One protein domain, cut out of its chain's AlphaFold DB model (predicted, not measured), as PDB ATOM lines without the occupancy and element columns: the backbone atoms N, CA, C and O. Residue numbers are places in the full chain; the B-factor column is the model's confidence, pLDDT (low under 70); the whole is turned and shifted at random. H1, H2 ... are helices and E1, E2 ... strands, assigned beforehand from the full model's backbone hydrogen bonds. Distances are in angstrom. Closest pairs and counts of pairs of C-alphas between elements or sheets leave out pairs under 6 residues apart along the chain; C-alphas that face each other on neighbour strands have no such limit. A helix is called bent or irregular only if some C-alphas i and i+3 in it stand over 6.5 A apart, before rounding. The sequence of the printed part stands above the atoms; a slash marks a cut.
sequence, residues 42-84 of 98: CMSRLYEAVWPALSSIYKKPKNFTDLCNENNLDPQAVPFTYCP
ATOM      1  N   CYS A  42     -19.874 -22.155 -18.657       85.00
ATOM      2  CA  CYS A  42     -20.409 -23.504 -18.771       85.00
ATOM      3  C   CYS A  42     -21.913 -23.554 -18.499       85.00
ATOM      4  O   CYS A  42     -22.476 -22.640 -17.900       85.00
ATOM      5  N   MET A  43     -22.552 -24.624 -18.967       85.38
ATOM      6  CA  MET A  43     -23.951 -24.957 -18.685       85.38
ATOM      7  C   MET A  43     -24.083 -26.481 -18.575       85.38
ATOM      8  O   MET A  43     -23.295 -27.189 -19.193       85.38
ATOM      9  N   SER A  44     -25.046 -27.004 -17.813       84.94
ATOM     10  CA  SER A  44     -25.256 -28.461 -17.709       84.94
ATOM     11  C   SER A  44     -25.590 -29.084 -19.068       84.94
ATOM     12  O   SER A  44     -26.237 -28.448 -19.907       84.94
ATOM     13  N   ARG A  45     -25.190 -30.347 -19.276       86.19
ATOM     14  CA  ARG A  45     -25.459 -31.096 -20.518       86.19
ATOM     15  C   ARG A  45     -26.949 -31.260 -20.807       86.19
ATOM     16  O   ARG A  45     -27.332 -31.358 -21.966       86.19
ATOM     17  N   LEU A  46     -27.802 -31.218 -19.785       83.94
ATOM     18  CA  LEU A  46     -29.259 -31.270 -19.948       83.94
ATOM     19  C   LEU A  46     -29.781 -30.159 -20.876       83.94
ATOM     20  O   LEU A  46     -30.688 -30.383 -21.676       83.94
ATOM     21  N   TYR A  47     -29.159 -28.979 -20.821       82.38
ATOM     22  CA  TYR A  47     -29.541 -27.833 -21.642       82.38
ATOM     23  C   TYR A  47     -29.021 -27.904 -23.080       82.38
ATOM     24  O   TYR A  47     -29.461 -27.126 -23.925       82.38
ATOM     25  N   GLU A  48     -28.115 -28.834 -23.387       87.12
ATOM     26  CA  GLU A  48     -27.588 -29.018 -24.739       87.12
ATOM     27  C   GLU A  48     -28.696 -29.453 -25.708       87.12
ATOM     28  O   GLU A  48     -28.817 -28.900 -26.802       87.12
ATOM     29  N   ALA A  49     -29.564 -30.376 -25.279       86.06
ATOM     30  CA  ALA A  49     -30.664 -30.894 -26.093       86.06
ATOM     31  C   ALA A  49     -31.724 -29.825 -26.419       86.06
ATOM     32  O   ALA A  49     -32.289 -29.813 -27.510       86.06
ATOM     33  N   VAL A  50     -31.969 -28.901 -25.485       87.50
ATOM     34  CA  VAL A  50     -32.946 -27.809 -25.635       87.50
ATOM     35  C   VAL A  50     -32.308 -26.495 -26.101       87.50
ATOM     36  O   VAL A  50     -33.005 -25.491 -26.264       87.50
ATOM     37  N   TRP A  51     -30.999 -26.489 -26.380       87.25
ATOM     38  CA  TRP A  51     -30.258 -25.294 -26.786       87.25
ATOM     39  C   TRP A  51     -30.882 -24.535 -27.970       87.25
ATOM     40  O   TRP A  51     -30.925 -23.304 -27.907       87.25
ATOM     41  N   PRO A  52     -31.414 -25.189 -29.029       86.81
ATOM     42  CA  PRO A  52     -32.057 -24.471 -30.130       86.81
ATOM     43  C   PRO A  52     -33.190 -23.544 -29.670       86.81
ATOM     44  O   PRO A  52     -33.297 -22.428 -30.173       86.81
ATOM     45  N   ALA A  53     -33.976 -23.954 -28.669       85.12
ATOM     46  CA  ALA A  53     -35.065 -23.149 -28.118       85.12
ATOM     47  C   ALA A  53     -34.563 -21.989 -27.239       85.12
ATOM     48  O   ALA A  53     -35.143 -20.906 -27.255       85.12
ATOM     49  N   LEU A  54     -33.458 -22.196 -26.513       82.94
ATOM     50  CA  LEU A  54     -32.870 -21.208 -25.595       82.94
ATOM     51  C   LEU A  54     -31.940 -20.201 -26.285       82.94
ATOM     52  O   LEU A  54     -31.681 -19.123 -25.747       82.94
ATOM     53  N   SER A  55     -31.462 -20.525 -27.488       85.62
ATOM     54  CA  SER A  55     -30.507 -19.709 -28.249       85.62
ATOM     55  C   SER A  55     -31.017 -18.316 -28.640       85.62
ATOM     56  O   SER A  55     -30.219 -17.453 -29.002       85.62
ATOM     57  N   SER A  56     -32.332 -18.089 -28.560       87.06
ATOM     58  CA  SER A  56     -32.970 -16.793 -28.814       87.06
ATOM     59  C   SER A  56     -32.805 -15.797 -27.659       87.06
ATOM     60  O   SER A  56     -32.867 -14.591 -27.890       87.06
ATOM     61  N   ILE A  57     -32.580 -16.284 -26.436       84.69
ATOM     62  CA  ILE A  57     -32.519 -15.473 -25.208       84.69
ATOM     63  C   ILE A  57     -31.111 -15.520 -24.604       84.69
ATOM     64  O   ILE A  57     -30.615 -14.518 -24.087       84.69
ATOM     65  N   TYR A  58     -30.437 -16.668 -24.707       80.81
ATOM     66  CA  TYR A  58     -29.146 -16.908 -24.076       80.81
ATOM     67  C   TYR A  58     -28.005 -17.043 -25.076       80.81
ATOM     68  O   TYR A  58     -28.146 -17.540 -26.195       80.81
ATOM     69  N   LYS A  59     -26.811 -16.642 -24.634       84.19
ATOM     70  CA  LYS A  59     -25.580 -16.844 -25.397       84.19
ATOM     71  C   LYS A  59     -25.027 -18.238 -25.138       84.19
ATOM     72  O   LYS A  59     -24.953 -18.672 -23.992       84.19
ATOM     73  N   LYS A  60     -24.607 -18.919 -26.208       85.31
ATOM     74  CA  LYS A  60     -24.097 -20.293 -26.119       85.31
ATOM     75  C   LYS A  60     -22.914 -20.376 -25.151       85.31
ATOM     76  O   LYS A  60     -21.959 -19.611 -25.336       85.31
ATOM     77  N   PRO A  61     -22.952 -21.286 -24.159       84.88
ATOM     78  CA  PRO A  61     -21.825 -21.496 -23.262       84.88
ATOM     79  C   PRO A  61     -20.625 -22.039 -24.040       84.88
ATOM     80  O   PRO A  61     -20.770 -22.648 -25.106       84.88
ATOM     81  N   LYS A  62     -19.419 -21.832 -23.504       84.56
ATOM     82  CA  LYS A  62     -18.201 -22.402 -24.097       84.56
ATOM     83  C   LYS A  62     -18.135 -23.916 -23.937       84.56
ATOM     84  O   LYS A  62     -17.549 -24.570 -24.794       84.56
ATOM     85  N   ASN A  63     -18.728 -24.455 -22.872       86.38
ATOM     86  CA  ASN A  63     -18.745 -25.887 -22.610       86.38
ATOM     87  C   ASN A  63     -20.085 -26.343 -22.009       86.38
ATOM     88  O   ASN A  63     -20.626 -25.668 -21.133       86.38
ATOM     89  N   PHE A  64     -20.593 -27.494 -22.452       87.44
ATOM     90  CA  PHE A  64     -21.720 -28.171 -21.812       87.44
ATOM     91  C   PHE A  64     -21.182 -29.277 -20.895       87.44
ATOM     92  O   PHE A  64     -20.627 -30.275 -21.350       87.44
ATOM     93  N   THR A  65     -21.287 -29.077 -19.583       85.12
ATOM     94  CA  THR A  65     -20.746 -29.978 -18.563       85.12
ATOM     95  C   THR A  65     -21.511 -29.851 -17.254       85.12
ATOM     96  O   THR A  65     -21.886 -28.754 -16.841       85.12
ATOM     97  N   ASP A  66     -21.711 -30.979 -16.578       84.50
ATOM     98  CA  ASP A  66     -22.409 -31.037 -15.290       84.50
ATOM     99  C   ASP A  66     -21.494 -30.656 -14.113       84.50
ATOM    100  O   ASP A  66     -21.969 -30.337 -13.029       84.50
ATOM    101  N   LEU A  67     -20.185 -30.556 -14.369       82.31
ATOM    102  CA  LEU A  67     -19.170 -30.095 -13.411       82.31
ATOM    103  C   LEU A  67     -19.257 -28.580 -13.138       82.31
ATOM    104  O   LEU A  67     -18.584 -28.056 -12.260       82.31
ATOM    105  N   CYS A  68     -20.099 -27.854 -13.885       78.94
ATOM    106  CA  CYS A  68     -20.302 -26.410 -13.742       78.94
ATOM    107  C   CYS A  68     -20.979 -26.006 -12.418       78.94
ATOM    108  O   CYS A  68     -20.936 -24.836 -12.039       78.94
ATOM    109  N   ASN A  69     -21.633 -26.953 -11.736       75.50
ATOM    110  CA  ASN A  69     -22.358 -26.699 -10.487       75.50
ATOM    111  C   ASN A  69     -21.509 -26.968  -9.230       75.50
ATOM    112  O   ASN A  69     -21.998 -26.871  -8.106       75.50
ATOM    113  N   GLU A  70     -20.241 -27.340  -9.402       75.00
ATOM    114  CA  GLU A  70     -19.354 -27.633  -8.283       75.00
ATOM    115  C   GLU A  70     -18.790 -26.349  -7.660       75.00
ATOM    116  O   GLU A  70     -18.496 -25.367  -8.340       75.00
ATOM    117  N   ASN A  71     -18.592 -26.364  -6.338       67.44
ATOM    118  CA  ASN A  71     -18.001 -25.234  -5.610       67.44
ATOM    119  C   ASN A  71     -16.529 -24.988  -5.984       67.44
ATOM    120  O   ASN A  71     -16.005 -23.900  -5.745       67.44
ATOM    121  N   ASN A  72     -15.854 -25.994  -6.546       71.38
ATOM    122  CA  ASN A  72     -14.462 -25.922  -6.968       71.38
ATOM    123  C   ASN A  72     -14.363 -26.277  -8.455       71.38
ATOM    124  O   ASN A  72     -14.232 -27.438  -8.824       71.38
ATOM    125  N   LEU A  73     -14.486 -25.263  -9.311       76.81
ATOM    126  CA  LEU A  73     -14.375 -25.445 -10.755       76.81
ATOM    127  C   LEU A  73     -12.912 -25.702 -11.129       76.81
ATOM    128  O   LEU A  73     -12.088 -24.785 -11.084       76.81
ATOM    129  N   ASP A  74     -12.603 -26.938 -11.523       78.38
ATOM    130  CA  ASP A  74     -11.293 -27.289 -12.068       78.38
ATOM    131  C   ASP A  74     -11.107 -26.625 -13.452       78.38
ATOM    132  O   ASP A  74     -11.892 -26.892 -14.372       78.38
ATOM    133  N   PRO A  75     -10.065 -25.792 -13.649       77.94
ATOM    134  CA  PRO A  75      -9.735 -25.210 -14.948       77.94
ATOM    135  C   PRO A  75      -9.508 -26.225 -16.078       77.94
ATOM    136  O   PRO A  75      -9.607 -25.852 -17.247       77.94
ATOM    137  N   GLN A  76      -9.167 -27.478 -15.755       78.75
ATOM    138  CA  GLN A  76      -9.043 -28.561 -16.737       78.75
ATOM    139  C   GLN A  76     -10.411 -29.064 -17.216       78.75
ATOM    140  O   GLN A  76     -10.563 -29.433 -18.380       78.75
ATOM    141  N   ALA A  77     -11.413 -29.063 -16.335       75.62
ATOM    142  CA  ALA A  77     -12.762 -29.530 -16.634       75.62
ATOM    143  C   ALA A  77     -13.637 -28.432 -17.259       75.62
ATOM    144  O   ALA A  77     -14.457 -28.694 -18.147       75.62
ATOM    145  N   VAL A  78     -13.460 -27.190 -16.803       81.81
ATOM    146  CA  VAL A  78     -14.221 -26.030 -17.261       81.81
ATOM    147  C   VAL A  78     -13.256 -24.951 -17.748       81.81
ATOM    148  O   VAL A  78     -12.593 -24.305 -16.934       81.81
ATOM    149  N   PRO A  79     -13.187 -24.699 -19.068       79.38
ATOM    150  CA  PRO A  79     -12.315 -23.662 -19.589       79.38
ATOM    151  C   PRO A  79     -12.769 -22.289 -19.091       79.38
ATOM    152  O   PRO A  79     -13.964 -21.974 -19.042       79.38
ATOM    153  N   PHE A  80     -11.790 -21.454 -18.761       83.06
ATOM    154  CA  PHE A  80     -12.006 -20.074 -18.357       83.06
ATOM    155  C   PHE A  80     -11.404 -19.110 -19.378       83.06
ATOM    156  O   PHE A  80     -10.551 -19.466 -20.193       83.06
ATOM    157  N   THR A  81     -11.855 -17.864 -19.332       83.31
ATOM    158  CA  THR A  81     -11.283 -16.762 -20.103       83.31
ATOM    159  C   THR A  81     -11.038 -15.568 -19.195       83.31
ATOM    160  O   THR A  81     -11.661 -15.446 -18.140       83.31
ATOM    161  N   TYR A  82     -10.109 -14.704 -19.586       84.06
ATOM    162  CA  TYR A  82      -9.811 -13.484 -18.853       84.06
ATOM    163  C   TYR A  82     -10.720 -12.364 -19.347       84.06
ATOM    164  O   TYR A  82     -10.695 -12.013 -20.528       84.06
ATOM    165  N   CYS A  83     -11.516 -11.807 -18.440       79.19
ATOM    166  CA  CYS A  83     -12.363 -10.658 -18.718       79.19
ATOM    167  C   CYS A  83     -11.752  -9.384 -18.117       79.19
ATOM    168  O   CYS A  83     -11.205  -9.427 -17.014       79.19
ATOM    169  N   PRO A  84     -11.872  -8.234 -18.802       80.12
ATOM    170  CA  PRO A  84     -11.414  -6.942 -18.282       80.12
ATOM    171  C   PRO A  84     -12.279  -6.418 -17.121       80.12
ATOM    172  O   PRO A  84     -11.929  -5.431 -16.487       80.12
TER     173      PRO A  84
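What this domain is: This is residues 42 to 84 of the 98 residues of an uncharacterized protein of Brugia timori (UniProt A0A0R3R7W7). There is little regular structure here: a loop-rich, only just flat chain with irregular H1 towards one end, strand E1 towards the other and short H2 between. The link after H1 swings back, and residues 63 to 64 pair parallel with 42 to 43. The printed part has 43 residues, 17 in named elements in the order H1, H2, E1, class mixed; it is only just loose, close to compact, with radius of gyration of the C-alphas 11.4 A and spans 29 by 26 by 14 A.

How they stand to each other: Start at H1, residues 46 to 54, irregular: C-alphas 49 and 52 are 7.7 A apart. Its O i to N i+4 pairs are within hydrogen-bond range in 2 of 5, O i to N i+3 in 4 of 6. H2, residues 66 to 69, is too short for an i+4 pair and only just apart from H1, closest C-alphas 8.3 A. E1, residues 80 to 83, pairs with no named strand and is apart from both.

Where its parts are: Find C-alpha 46 at (-29.259, -31.270, -19.948); H1 runs 12.1 A. H2 runs 6.5 A. E1 runs 9.4 A to C-alpha 83 at (-12.363, -10.658, -18.718).

The domain as a whole: The C-alphas of Ala 49 and Pro 84 are farthest apart, 31.7 A. The H1 to H2 link is long. The printed part has no cut; residue 71 is under pLDDT 70.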